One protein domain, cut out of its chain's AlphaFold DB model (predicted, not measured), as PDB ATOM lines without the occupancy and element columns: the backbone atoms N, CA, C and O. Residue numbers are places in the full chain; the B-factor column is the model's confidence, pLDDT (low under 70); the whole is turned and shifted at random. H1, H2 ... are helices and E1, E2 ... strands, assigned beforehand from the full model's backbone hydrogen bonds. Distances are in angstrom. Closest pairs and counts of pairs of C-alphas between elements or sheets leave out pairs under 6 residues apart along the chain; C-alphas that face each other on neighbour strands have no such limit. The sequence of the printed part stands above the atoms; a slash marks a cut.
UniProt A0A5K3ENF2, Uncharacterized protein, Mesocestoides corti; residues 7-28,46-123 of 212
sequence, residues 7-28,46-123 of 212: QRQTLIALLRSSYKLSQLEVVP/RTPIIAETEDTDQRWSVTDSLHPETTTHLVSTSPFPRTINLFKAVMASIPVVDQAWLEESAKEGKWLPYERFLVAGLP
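Overview. This is residues 7 to 28 and 46 to 123 of the 212 residues of an uncharacterized protein of Mesocestoides corti (UniProt A0A5K3ENF2). A small, twisted sheet of four short strands makes the core, with H3 slantwise over E3. Apart from H3, H1 and H4 run side by side and only graze the sheet, and the short H2 sits at the corner after H1. The printed part has 100 residues, with four named helices and four named strands in the order H1 H2 E1 E2 E3 H3 E4 H4; the sheet order is E2 E1 E3 E4, mixed. The class is mixed, helices and strands, with 48 residues in named elements, under half. The whole is compact, with a radius of gyration of the C-alphas of 12.6 A and spans of 34 by 24 by 23 A.

Along the chain. In the sheet, E3 is residues 71 to 76, 13.8 A long, from C-alpha 71 at (109.943, 200.542, 43.453). E1 is residues 49 to 51, E2 residues 61 to 63 and E4 residues 96 to 98. H3 is residues 84 to 92, 12.1 A. H1 is residues 7 to 17, 15.2 A, from C-alpha 7 at (113.705, 183.272, 40.838). H2 is residues 19 to 22. H4 is residues 100 to 108, 12.1 A, ending with C-alpha 108 at (111.773, 186.924, 61.194).

Arrangement. E2 and E4 are the edge strands. E1 and E2 form a hairpin, antiparallel at 135 degrees, with N 49 and O 63 2.8 A apart, within hydrogen-bond range. E1 and E3 are antiparallel at 158 degrees, with N 50 and O 73 at 3.0 A. E3 and E4 are parallel at 44 degrees, with N 76 and O 97 at 2.8 A. The pairing is staggered: E3 pairs with E1 over residues 71 to 73 and with E4 over 74 to 76. E3, H3 and E4 form a strand-helix-strand unit, two parallel neighbour strands with a helix between, and its crossover is right-handed. H3 is on the sheet at a height of 9.1 A, over E3, at 47 degrees on the local plane; the closest C-alphas, of Leu 74 and Ala 89, are 6.7 A apart. H1 only grazes the sheet with residues 8 to 12, and H4 only just grazes it, with residues 100 to 102 and 5 pairs of C-alphas within 10 A. H1 and H4 touch at a shallow tilt of 17 degrees, the same way, closest at the C-alphas of Leu 15 and Ala 106, 5.4 A. H1 and H2 touch only at the corner, and only just, with 3 pairs of C-alphas within 8 A; the closest, of Arg 16 and Ser 22, are 4.5 A apart. In H1, H3 and H4 every O i to N i+4 pair is within hydrogen-bond range; H2 is too short for one.

Size, cuts and confidence. The two C-alphas farthest apart, of Tyr 19 and Pro 123, are 35.1 A apart. Residues 29 to 45 are not printed, and C-alphas 28 and 46 are 16.8 A apart across this cut. Of the links printed whole, none is long; residues 109 to 123 hold no named element. Mean pLDDT of the printed part is 81.8; it is under 70 at residue 7, residues 27 to 28 and residues 46 to 58, of which 49 to 51 belong to E1.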
ATOM      1  N   GLN A   7     113.276 182.337  39.781       67.19
ATOM      2  CA  GLN A   7     113.705 183.272  40.838       67.19
ATOM      3  C   GLN A   7     112.565 184.118  41.421       67.19
ATOM      4  O   GLN A   7     112.367 184.117  42.631       67.19
ATOM      5  N   ARG A   8     111.754 184.776  40.582       73.12
ATOM      6  CA  ARG A   8     110.596 185.555  41.057       73.12
ATOM      7  C   ARG A   8     109.632 184.695  41.873       73.12
ATOM      8  O   ARG A   8     109.197 185.101  42.946       73.12
ATOM      9  N   GLN A   9     109.286 183.517  41.360       73.38
ATOM     10  CA  GLN A   9     108.326 182.639  42.020       73.38
ATOM     11  C   GLN A   9     108.890 182.067  43.323       73.38
ATOM     12  O   GLN A   9     108.138 181.914  44.280       73.38
ATOM     13  N   THR A  10     110.198 181.811  43.377       78.44
ATOM     14  CA  THR A  10     110.915 181.397  44.584       78.44
ATOM     15  C   THR A  10     110.886 182.490  45.646       78.44
ATOM     16  O   THR A  10     110.525 182.195  46.779       78.44
ATOM     17  N   LEU A  11     111.171 183.750  45.296       79.94
ATOM     18  CA  LEU A  11     111.119 184.865  46.253       79.94
ATOM     19  C   LEU A  11     109.697 185.116  46.769       79.94
ATOM     20  O   LEU A  11     109.489 185.304  47.963       79.94
ATOM     21  N   ILE A  12     108.699 185.055  45.886       81.69
ATOM     22  CA  ILE A  12     107.290 185.169  46.285       81.69
ATOM     23  C   ILE A  12     106.892 184.004  47.197       81.69
ATOM     24  O   ILE A  12     106.249 184.220  48.219       81.69
ATOM     25  N   ALA A  13     107.268 182.769  46.854       83.69
ATOM     26  CA  ALA A  13     106.973 181.597  47.676       83.69
ATOM     27  C   ALA A  13     107.634 181.690  49.060       83.69
ATOM     28  O   ALA A  13     106.997 181.368  50.060       83.69
ATOM     29  N   LEU A  14     108.871 182.187  49.121       84.50
ATOM     30  CA  LEU A  14     109.597 182.451  50.360       84.50
ATOM     31  C   LEU A  14     108.839 183.450  51.243       84.50
ATOM     32  O   LEU A  14     108.537 183.136  52.393       84.50
ATOM     33  N   LEU A  15     108.455 184.610  50.710       85.19
ATOM     34  CA  LEU A  15     107.709 185.614  51.476       85.19
ATOM     35  C   LEU A  15     106.330 185.108  51.918       85.19
ATOM     36  O   LEU A  15     105.914 185.356  53.049       85.19
ATOM     37  N   ARG A  16     105.650 184.334  51.065       86.38
ATOM     38  CA  ARG A  16     104.366 183.694  51.389       86.38
ATOM     39  C   ARG A  16     104.476 182.592  52.438       86.38
ATOM     40  O   ARG A  16     103.479 182.290  53.083       86.38
ATOM     41  N   SER A  17     105.653 181.987  52.616       85.69
ATOM     42  CA  SER A  17     105.867 180.990  53.672       85.69
ATOM     43  C   SER A  17     105.857 181.615  55.073       85.69
ATOM     44  O   SER A  17     105.535 180.943  56.051       85.69
ATOM     45  N   SER A  18     106.144 182.917  55.169       87.19
ATOM     46  CA  SER A  18     105.997 183.688  56.398       87.19
ATOM     47  C   SER A  18     104.543 184.120  56.587       87.19
ATOM     48  O   SER A  18     104.050 184.978  55.856       87.19
ATOM     49  N   TYR A  19     103.903 183.634  57.654       83.62
ATOM     50  CA  TYR A  19     102.518 183.980  57.990       83.62
ATOM     51  C   TYR A  19     102.256 185.492  58.056       83.62
ATOM     52  O   TYR A  19     101.237 185.952  57.556       83.62
ATOM     53  N   LYS A  20     103.158 186.280  58.659       84.69
ATOM     54  CA  LYS A  20     102.974 187.735  58.813       84.69
ATOM     55  C   LYS A  20     103.107 188.467  57.480       84.69
ATOM     56  O   LYS A  20     102.187 189.170  57.076       84.69
ATOM     57  N   LEU A  21     104.223 188.261  56.775       83.62
ATOM     58  CA  LEU A  21     104.460 188.890  55.471       83.62
ATOM     59  C   LEU A  21     103.441 188.465  54.410       83.62
ATOM     60  O   LEU A  21     103.088 189.287  53.570       83.62
ATOM     61  N   SER A  22     102.902 187.243  54.456       83.56
ATOM     62  CA  SER A  22     101.868 186.822  53.505       83.56
ATOM     63  C   SER A  22     100.574 187.632  53.637       83.56
ATOM     64  O   SER A  22      99.895 187.838  52.638       83.56
ATOM     65  N   GLN A  23     100.227 188.121  54.839       82.25
ATOM     66  CA  GLN A  23      99.048 188.987  55.037       82.25
ATOM     67  C   GLN A  23      99.232 190.390  54.450       82.25
ATOM     68  O   GLN A  23      98.268 191.136  54.298       82.25
ATOM     69  N   LEU A  24     100.477 190.758  54.159       83.00
ATOM     70  CA  LEU A  24     100.866 192.076  53.681       83.00
ATOM     71  C   LEU A  24     101.109 192.091  52.166       83.00
ATOM     72  O   LEU A  24     101.414 193.137  51.599       83.00
ATOM     73  N   GLU A  25     100.977 190.947  51.494       82.62
ATOM     74  CA  GLU A  25     101.124 190.886  50.046       82.62
ATOM     75  C   GLU A  25      99.981 191.647  49.365       82.62
ATOM     76  O   GLU A  25      98.800 191.314  49.500       82.62
ATOM     77  N   VAL A  26     100.339 192.639  48.555       79.44
ATOM     78  CA  VAL A  26      99.424 193.215  47.577       79.44
ATOM     79  C   VAL A  26      99.368 192.237  46.420       79.44
ATOM     80  O   VAL A  26     100.210 192.252  45.518       79.44
ATOM     81  N   VAL A  27      98.363 191.361  46.445       65.00
ATOM     82  CA  VAL A  27      98.018 190.579  45.259       65.00
ATOM     83  C   VAL A  27      97.767 191.606  44.158       65.00
ATOM     84  O   VAL A  27      96.918 192.481  44.367       65.00
ATOM     85  N   PRO A  28      98.494 191.556  43.020       54.19
ATOM     86  CA  PRO A  28      98.206 192.448  41.911       54.19
ATOM     87  C   PRO A  28      96.716 192.315  41.672       54.19
ATOM     88  O   PRO A  28      96.254 191.181  41.501       54.19
ATOM     89  N   ARG A  46     112.921 188.414  32.737       44.75
ATOM     90  CA  ARG A  46     112.604 189.420  33.759       44.75
ATOM     91  C   ARG A  46     113.276 189.070  35.085       44.75
ATOM     92  O   ARG A  46     113.310 187.907  35.473       44.75
ATOM     93  N   THR A  47     113.851 190.083  35.727       34.66
ATOM     94  CA  THR A  47     114.451 189.985  37.069       34.66
ATOM     95  C   THR A  47     113.489 190.611  38.079       34.66
ATOM     96  O   THR A  47     112.864 191.609  37.721       34.66
ATOM     97  N   PRO A  48     113.334 190.043  39.288       38.19
ATOM     98  CA  PRO A  48     112.347 190.513  40.256       38.19
ATOM     99  C   PRO A  48     112.768 191.826  40.930       38.19
ATOM    100  O   PRO A  48     113.943 192.046  41.210       38.19
ATOM    101  N   ILE A  49     111.787 192.680  41.206       46.44
ATOM    102  CA  ILE A  49     111.921 193.994  41.842       46.44
ATOM    103  C   ILE A  49     110.792 194.142  42.859       46.44
ATOM    104  O   ILE A  49     109.670 193.729  42.574       46.44
ATOM    105  N   ILE A  50     111.058 194.707  44.034       49.44
ATOM    106  CA  ILE A  50     110.027 194.924  45.052       49.44
ATOM    107  C   ILE A  50     109.493 196.346  44.913       49.44
ATOM    108  O   ILE A  50     110.262 197.307  44.901       49.44
ATOM    109  N   ALA A  51     108.175 196.467  44.785       45.34
ATOM    110  CA  ALA A  51     107.477 197.743  44.834       45.34
ATOM    111  C   ALA A  51     106.661 197.844  46.127       45.34
ATOM    112  O   ALA A  51     105.871 196.939  46.422       45.34
ATOM    113  N   GLU A  52     106.847 198.942  46.862       45.47
ATOM    114  CA  GLU A  52     105.967 199.362  47.957       45.47
ATOM    115  C   GLU A  52     105.051 200.464  47.417       45.47
ATOM    116  O   GLU A  52     105.458 201.326  46.638       45.47
ATOM    117  N   THR A  53     103.779 200.416  47.786       41.53
ATOM    118  CA  THR A  53     102.823 201.481  47.471       41.53
ATOM    119  C   THR A  53     102.619 202.334  48.708       41.53
ATOM    120  O   THR A  53     102.445 201.782  49.795       41.53
ATOM    121  N   GLU A  54     102.597 203.654  48.520       45.56
ATOM    122  CA  GLU A  54     102.187 204.615  49.539       45.56
ATOM    123  C   GLU A  54     100.817 204.228  50.109       45.56
ATOM    124  O   GLU A  54      99.898 203.872  49.368       45.56
ATOM    125  N   ASP A  55     100.720 204.333  51.433       42.25
ATOM    126  CA  ASP A  55      99.554 204.117  52.291       42.25
ATOM    127  C   ASP A  55      99.419 202.686  52.875       42.25
ATOM    128  O   ASP A  55      98.851 201.766  52.281       42.25
ATOM    129  N   THR A  56      99.927 202.536  54.113       40.88
ATOM    130  CA  THR A  56     100.102 201.347  54.992       40.88
ATOM    131  C   THR A  56     101.482 200.658  54.934       40.88
ATOM    132  O   THR A  56     101.698 199.718  54.172       40.88
ATOM    133  N   ASP A  57     102.381 201.106  55.825       55.19
ATOM    134  CA  ASP A  57     103.833 200.851  56.035       55.19
ATOM    135  C   ASP A  57     104.404 199.412  55.972       55.19
ATOM    136  O   ASP A  57     105.510 199.163  56.452       55.19
ATOM    137  N   GLN A  58     103.697 198.412  55.444       64.88
ATOM    138  CA  GLN A  58     104.196 197.030  55.413       64.88
ATOM    139  C   GLN A  58     103.799 196.230  54.166       64.88
ATOM    140  O   GLN A  58     104.213 195.073  54.031       64.88
ATOM    141  N   ARG A  59     103.004 196.810  53.259       79.31
ATOM    142  CA  ARG A  59     102.486 196.111  52.081       79.31
ATOM    143  C   ARG A  59     103.524 195.986  50.967       79.31
ATOM    144  O   ARG A  59     104.233 196.939  50.673       79.31
ATOM    145  N   TRP A  60     103.582 194.826  50.312       84.94
ATOM    146  CA  TRP A  60     104.610 194.543  49.303       84.94
ATOM    147  C   TRP A  60     104.061 193.845  48.059       84.94
ATOM    148  O   TRP A  60     103.091 193.091  48.117       84.94
ATOM    149  N   SER A  61     104.729 194.054  46.924       84.94
ATOM    150  CA  SER A  61     104.518 193.282  45.698       84.94
ATOM    151  C   SER A  61     105.837 193.054  44.953       84.94
ATOM    152  O   SER A  61     106.761 193.859  45.054       84.94
ATOM    153  N   VAL A  62     105.929 191.956  44.193       84.12
ATOM    154  CA  VAL A  62     107.097 191.660  43.342       84.12
ATOM    155  C   VAL A  62     106.748 191.865  41.869       84.12
ATOM    156  O   VAL A  62     105.932 191.130  41.287       84.12
ATOM    157  N   THR A  63     107.415 192.836  41.254       83.69
ATOM    158  CA  THR A  63     107.303 193.221  39.849       83.69
ATOM    159  C   THR A  63     108.514 192.739  39.043       83.69
ATOM    160  O   THR A  63     109.509 192.264  39.582       83.69
ATOM    161  N   ASP A  64     108.399 192.805  37.721       79.62
ATOM    162  CA  ASP A  64     109.419 192.337  36.772       79.62
ATOM    163  C   ASP A  64     110.255 193.476  36.154       79.62
ATOM    164  O   ASP A  64     111.285 193.251  35.506       79.62
ATOM    165  N   SER A  65     109.753 194.700  36.286       82.12
ATOM    166  CA  SER A  65     110.247 195.904  35.628       82.12
ATOM    167  C   SER A  65     110.345 197.014  36.654       82.12
ATOM    168  O   SER A  65     109.450 197.160  37.486       82.12
ATOM    169  N   LEU A  66     111.424 197.795  36.586       87.88
ATOM    170  CA  LEU A  66     111.649 198.849  37.567       87.88
ATOM    171  C   LEU A  66     110.751 200.041  37.271       87.88
ATOM    172  O   LEU A  66     110.775 200.568  36.159       87.88
ATOM    173  N   HIS A  67     110.003 200.467  38.284       86.94
ATOM    174  CA  HIS A  67     109.145 201.643  38.245       86.94
ATOM    175  C   HIS A  67     109.598 202.600  39.350       86.94
ATOM    176  O   HIS A  67     109.266 202.345  40.501       86.94
ATOM    177  N   PRO A  68     110.354 203.670  39.042       83.56
ATOM    178  CA  PRO A  68     110.953 204.526  40.070       83.56
ATOM    179  C   PRO A  68     109.964 205.131  41.075       83.56
ATOM    180  O   PRO A  68     110.337 205.373  42.210       83.56
ATOM    181  N   GLU A  69     108.712 205.335  40.659       83.38
ATOM    182  CA  GLU A  69     107.631 205.902  41.481       83.38
ATOM    183  C   GLU A  69     107.117 204.941  42.570       83.38
ATOM    184  O   GLU A  69     106.506 205.374  43.536       83.38
ATOM    185  N   THR A  70     107.295 203.627  42.397       83.62
ATOM    186  CA  THR A  70     106.723 202.605  43.300       83.62
ATOM    187  C   THR A  70     107.739 201.571  43.762       83.62
ATOM    188  O   THR A  70     107.504 200.820  44.700       83.62
ATOM    189  N   THR A  71     108.878 201.470  43.088       89.06
ATOM    190  CA  THR A  71     109.943 200.542  43.453       89.06
ATOM    191  C   THR A  71     110.738 201.114  44.610       89.06
ATOM    192  O   THR A  71     111.355 202.166  44.464       89.06
ATOM    193  N   THR A  72     110.811 200.373  45.709       90.31
ATOM    194  CA  THR A  72     111.590 200.771  46.887       90.31
ATOM    195  C   THR A  72     112.904 200.030  47.002       90.31
ATOM    196  O   THR A  72     113.893 200.615  47.424       90.31
ATOM    197  N   HIS A  73     112.947 198.767  46.577       92.19
ATOM    198  CA  HIS A  73     114.141 197.938  46.680       92.19
ATOM    199  C   HIS A  73     114.318 197.094  45.421       92.19
ATOM    200  O   HIS A  73     113.397 196.423  44.941       92.19
ATOM    201  N   LEU A  74     115.543 197.078  44.900       93.31
ATOM    202  CA  LEU A  74     115.957 196.093  43.914       93.31
ATOM    203  C   LEU A  74     116.680 194.953  44.623       93.31
ATOM    204  O   LEU A  74     117.740 195.152  45.208       93.31
ATOM    205  N   VAL A  75     116.150 193.744  44.496       92.12
ATOM    206  CA  VAL A  75     116.805 192.548  45.021       92.12
ATOM    207  C   VAL A  75     117.745 191.986  43.961       92.12
ATOM    208  O   VAL A  75     117.370 191.810  42.800       92.12
ATOM    209  N   SER A  76     118.977 191.702  44.360       90.38
ATOM    210  CA  SER A  76     120.013 191.139  43.506       90.38
ATOM    211  C   SER A  76     120.760 190.021  44.222       90.38
ATOM    212  O   SER A  76     120.677 189.875  45.434       90.38
ATOM    213  N   THR A  77     121.505 189.226  43.467       85.56
ATOM    214  CA  THR A  77     122.503 188.314  44.039       85.56
ATOM    215  C   THR A  77     123.838 189.036  44.172       85.56
ATOM    216  O   THR A  77     124.103 189.971  43.419       85.56
ATOM    217  N   SER A  78     124.725 188.566  45.043       79.62
ATOM    218  CA  SER A  78     126.139 188.947  45.034       79.62
ATOM    219  C   SER A  78     127.004 187.818  44.438       79.62
ATOM    220  O   SER A  78     126.967 186.700  44.954       79.62
ATOM    221  N   PRO A  79     127.775 188.046  43.352       84.75
ATOM    222  CA  PRO A  79     127.909 189.293  42.596       84.75
ATOM    223  C   PRO A  79     126.655 189.631  41.770       84.75
ATOM    224  O   PRO A  79     125.930 188.744  41.308       84.75
ATOM    225  N   PHE A  80     126.427 190.928  41.551       86.56
ATOM    226  CA  PHE A  80     125.211 191.414  40.901       86.56
ATOM    227  C   PHE A  80     125.222 191.223  39.378       86.56
ATOM    228  O   PHE A  80     126.185 191.596  38.695       86.56
ATOM    229  N   PRO A  81     124.131 190.701  38.787       89.38
ATOM    230  CA  PRO A  81     123.963 190.688  37.346       89.38
ATOM    231  C   PRO A  81     123.746 192.111  36.822       89.38
ATOM    232  O   PRO A  81     122.933 192.881  37.331       89.38
ATOM    233  N   ARG A  82     124.441 192.456  35.736       91.12
ATOM    234  CA  ARG A  82     124.338 193.766  35.074       91.12
ATOM    235  C   ARG A  82     123.081 193.863  34.206       91.12
ATOM    236  O   ARG A  82     123.163 193.882  32.979       91.12
ATOM    237  N   THR A  83     121.919 193.892  34.846       92.38
ATOM    238  CA  THR A  83     120.614 193.996  34.181       92.38
ATOM    239  C   THR A  83     120.182 195.443  34.013       92.38
ATOM    240  O   THR A  83     120.715 196.347  34.649       92.38
ATOM    241  N   ILE A  84     119.174 195.679  33.176       93.31
ATOM    242  CA  ILE A  84     118.647 197.032  33.002       93.31
ATOM    243  C   ILE A  84     118.016 197.588  34.281       93.31
ATOM    244  O   ILE A  84     118.151 198.774  34.563       93.31
ATOM    245  N   ASN A  85     117.394 196.714  35.076       93.38
ATOM    246  CA  ASN A  85     116.796 197.067  36.356       93.38
ATOM    247  C   ASN A  85     117.865 197.546  37.340       93.38
ATOM    248  O   ASN A  85     117.635 198.538  38.018       93.38
ATOM    249  N   LEU A  86     119.059 196.936  37.337       94.50
ATOM    250  CA  LEU A  86     120.196 197.427  38.121       94.50
ATOM    251  C   LEU A  86     120.535 198.878  37.773       94.50
ATOM    252  O   LEU A  86     120.634 199.722  38.658       94.50
ATOM    253  N   PHE A  87     120.690 199.185  36.484       95.25
ATOM    254  CA  PHE A  87     121.040 200.542  36.070       95.25
ATOM    255  C   PHE A  87     119.928 201.539  36.378       95.25
ATOM    256  O   PHE A  87     120.225 202.625  36.858       95.25
ATOM    257  N   LYS A  88     118.658 201.177  36.161       94.06
ATOM    258  CA  LYS A  88     117.534 202.044  36.536       94.06
ATOM    259  C   LYS A  88     117.482 202.278  38.048       94.06
ATOM    260  O   LYS A  88     117.272 203.415  38.448       94.06
ATOM    261  N   ALA A  89     117.741 201.256  38.869       93.94
ATOM    262  CA  ALA A  89     117.780 201.390  40.326       93.94
ATOM    263  C   ALA A  89     118.878 202.361  40.768       93.94
ATOM    264  O   ALA A  89     118.594 203.327  41.467       93.94
ATOM    265  N   VAL A  90     120.104 202.169  40.269       94.88
ATOM    266  CA  VAL A  90     121.241 203.057  40.559       94.88
ATOM    267  C   VAL A  90     120.938 204.498  40.137       94.88
ATOM    268  O   VAL A  90     121.145 205.427  40.911       94.88
ATOM    269  N   MET A  91     120.393 204.701  38.935       94.00
ATOM    270  CA  MET A  91     120.043 206.038  38.437       94.00
ATOM    271  C   MET A  91     118.895 206.688  39.227       94.00
ATOM    272  O   MET A  91     118.844 207.912  39.330       94.00
ATOM    273  N   ALA A  92     117.980 205.887  39.779       92.19
ATOM    274  CA  ALA A  92     116.863 206.334  40.606       92.19
ATOM    275  C   ALA A  92     117.200 206.410  42.106       92.19
ATOM    276  O   ALA A  92     116.354 206.823  42.886       92.19
ATOM    277  N   SER A  93     118.431 206.076  42.516       93.06
ATOM    278  CA  SER A  93     118.841 205.995  43.936       93.06
ATOM    279  C   SER A  93     118.057 204.966  44.754       93.06
ATOM    280  O   SER A  93     117.917 205.108  45.964       93.06
ATOM    281  N   ILE A  94     117.549 203.930  44.089       93.12
ATOM    282  CA  ILE A  94     116.842 202.822  44.728       93.12
ATOM    283  C   ILE A  94     117.887 201.863  45.313       93.12
ATOM    284  O   ILE A  94     118.760 201.405  44.563       93.12
ATOM    285  N   PRO A  95     117.804 201.526  46.612       92.81
ATOM    286  CA  PRO A  95     118.664 200.537  47.245       92.81
ATOM    287  C   PRO A  95     118.702 199.214  46.479       92.81
ATOM    288  O   PRO A  95     117.667 198.621  46.159       92.81
ATOM    289  N   VAL A  96     119.917 198.735  46.211       93.62
ATOM    290  CA  VAL A  96     120.151 197.400  45.659       93.62
ATOM    291  C   VAL A  96     120.642 196.507  46.785       93.62
ATOM    292  O   VAL A  96     121.725 196.720  47.330       93.62
ATOM    293  N   VAL A  97     119.829 195.522  47.137       93.50
ATOM    294  CA  VAL A  97     120.013 194.674  48.315       93.50
ATOM    295  C   VAL A  97     120.212 193.225  47.900       93.50
ATOM    296  O   VAL A  97     119.677 192.777  46.884       93.50
ATOM    297  N   ASP A  98     121.003 192.494  48.674       92.56
ATOM    298  CA  ASP A  98     121.216 191.072  48.466       92.56
ATOM    299  C   ASP A  98     119.941 190.278  48.797       92.56
ATOM    300  O   ASP A  98     119.153 190.656  49.668       92.56
ATOM    301  N   GLN A  99     119.748 189.153  48.111       90.62
ATOM    302  CA  GLN A  99     118.657 188.214  48.361       90.62
ATOM    303  C   GLN A  99     118.547 187.798  49.839       90.62
ATOM    304  O   GLN A  99     117.428 187.584  50.314       90.62
ATOM    305  N   ALA A 100     119.656 187.758  50.583       91.69
ATOM    306  CA  ALA A 100     119.666 187.481  52.017       91.69
ATOM    307  C   ALA A 100     118.721 188.394  52.824       91.69
ATOM    308  O   ALA A 100     118.128 187.946  53.805       91.69
ATOM    309  N   TRP A 101     118.495 189.641  52.384       92.81
ATOM    310  CA  TRP A 101     117.538 190.544  53.034       92.81
ATOM    311  C   TRP A 101     116.124 189.965  53.062       92.81
ATOM    312  O   TRP A 101     115.441 190.036  54.087       92.81
ATOM    313  N   LEU A 102     115.687 189.363  51.951       90.69
ATOM    314  CA  LEU A 102     114.375 188.731  51.861       90.69
ATOM    315  C   LEU A 102     114.300 187.467  52.706       90.69
ATOM    316  O   LEU A 102     113.297 187.241  53.375       90.69
ATOM    317  N   GLU A 103     115.346 186.647  52.663       90.38
ATOM    318  CA  GLU A 103     115.415 185.378  53.391       90.38
ATOM    319  C   GLU A 103     115.349 185.595  54.898       90.38
ATOM    320  O   GLU A 103     114.530 184.976  55.581       90.38
ATOM    321  N   GLU A 104     116.143 186.529  55.416       93.06
ATOM    322  CA  GLU A 104     116.122 186.861  56.833       93.06
ATOM    323  C   GLU A 104     114.824 187.572  57.230       93.06
ATOM    324  O   GLU A 104     114.246 187.243  58.265       93.06
ATOM    325  N   SER A 105     114.310 188.490  56.402       90.12
ATOM    326  CA  SER A 105     113.040 189.174  56.691       90.12
ATOM    327  C   SER A 105     111.864 188.193  56.733       90.12
ATOM    328  O   SER A 105     111.012 188.268  57.622       90.12
ATOM    329  N   ALA A 106     111.834 187.223  55.814       88.19
ATOM    330  CA  ALA A 106     110.848 186.149  55.819       88.19
ATOM    331  C   ALA A 106     110.975 185.278  57.072       88.19
ATOM    332  O   ALA A 106     109.972 185.005  57.728       88.19
ATOM    333  N   LYS A 107     112.195 184.894  57.456       90.44
ATOM    334  CA  LYS A 107     112.437 184.092  58.662       90.44
ATOM    335  C   LYS A 107     111.967 184.794  59.942       90.44
ATOM    336  O   LYS A 107     111.376 184.152  60.805       90.44
ATOM    337  N   GLU A 108     112.188 186.101  60.047       89.12
ATOM    338  CA  GLU A 108     111.773 186.924  61.194       89.12
ATOM    339  C   GLU A 108     110.293 187.351  61.129       89.12
ATOM    340  O   GLU A 108     109.740 187.900  62.089       89.12
ATOM    341  N   GLY A 109     109.629 187.113  59.993       85.81
ATOM    342  CA  GLY A 109     108.249 187.519  59.741       85.81
ATOM    343  C   GLY A 109     108.044 189.037  59.756       85.81
ATOM    344  O   GLY A 109     106.956 189.497  60.108       85.81
ATOM    345  N   LYS A 110     109.086 189.813  59.438       87.19
ATOM    346  CA  LYS A 110     109.072 191.282  59.357       87.19
ATOM    347  C   LYS A 110     110.199 191.777  58.454       87.19
ATOM    348  O   LYS A 110     111.249 191.148  58.389       87.19
ATOM    349  N   TRP A 111     110.014 192.936  57.828       88.31
ATOM    350  CA  TRP A 111     111.086 193.605  57.091       88.31
ATOM    351  C   TRP A 111     112.214 194.014  58.035       88.31
ATOM    352  O   TRP A 111     111.996 194.705  59.032       88.31
ATOM    353  N   LEU A 112     113.421 193.541  57.746       91.19
ATOM    354  CA  LEU A 112     114.621 193.920  58.478       91.19
ATOM    355  C   LEU A 112     115.215 195.209  57.893       91.19
ATOM    356  O   LEU A 112     114.980 195.495  56.721       91.19
ATOM    357  N   PRO A 113     116.030 195.962  58.654       92.56
ATOM    358  CA  PRO A 113     116.803 197.069  58.094       92.56
ATOM    359  C   PRO A 113     117.671 196.577  56.928       92.56
ATOM    360  O   PRO A 113     118.401 195.586  57.076       92.56
ATOM    361  N   TYR A 114     117.539 197.221  55.767       92.62
ATOM    362  CA  TYR A 114     118.132 196.767  54.508       92.62
ATOM    363  C   TYR A 114     119.609 197.155  54.371       92.62
ATOM    364  O   TYR A 114     120.331 196.567  53.570       92.62
ATOM    365  N   GLU A 115     120.080 198.125  55.154       93.00
ATOM    366  CA  GLU A 115     121.385 198.776  55.009       93.00
ATOM    367  C   GLU A 115     122.542 197.776  55.119       93.00
ATOM    368  O   GLU A 115     123.524 197.859  54.385       93.00
ATOM    369  N   ARG A 116     122.399 196.769  55.989       93.38
ATOM    370  CA  ARG A 116     123.384 195.684  56.158       93.38
ATOM    371  C   ARG A 116     123.408 194.670  55.010       93.38
ATOM    372  O   ARG A 116     124.309 193.840  54.963       93.38
ATOM    373  N   PHE A 117     122.425 194.727  54.117       93.56
ATOM    374  CA  PHE A 117     122.294 193.850  52.956       93.56
ATOM    375  C   PHE A 117     122.580 194.579  51.643       93.56
ATOM    376  O   PHE A 117     122.354 194.012  50.578       93.56
ATOM    377  N   LEU A 118     123.052 195.828  51.684       93.12
ATOM    378  CA  LEU A 118     123.401 196.563  50.474       93.12
ATOM    379  C   LEU A 118     124.490 195.832  49.687       93.12
ATOM    380  O   LEU A 118     125.527 195.431  50.220       93.12
ATOM    381  N   VAL A 119     124.260 195.693  48.385       92.62
ATOM    382  CA  VAL A 119     125.223 195.080  47.477       92.62
ATOM    383  C   VAL A 119     126.422 196.013  47.300       92.62
ATOM    384  O   VAL A 119     126.295 197.148  46.839       92.62
ATOM    385  N   ALA A 120     127.612 195.518  47.639       90.88
ATOM    386  CA  ALA A 120     128.851 196.278  47.523       90.88
ATOM    387  C   ALA A 120     129.260 196.535  46.059       90.88
ATOM    388  O   ALA A 120     128.954 195.761  45.152       90.88
ATOM    389  N   GLY A 121     130.022 197.609  45.833       89.81
ATOM    390  CA  GLY A 121     130.597 197.941  44.521       89.81
ATOM    391  C   GLY A 121     129.663 198.701  43.573       89.81
ATOM    392  O   GLY A 121     130.045 198.965  42.433       89.81
ATOM    393  N   LEU A 122     128.465 199.072  44.030       92.88
ATOM    394  CA  LEU A 122     127.564 199.973  43.315       92.88
ATOM    395  C   LEU A 122     127.772 201.428  43.758       92.88
ATOM    396  O   LEU A 122     128.200 201.670  44.891       92.88
ATOM    397  N   PRO A 123     127.476 202.411  42.887       91.75
ATOM    398  CA  PRO A 123     127.413 203.808  43.294       91.75
ATOM    399  C   PRO A 123     126.442 203.983  44.470       91.75
ATOM    400  O   PRO A 123     125.309 203.503  44.377       91.75
TER     401      PRO A 123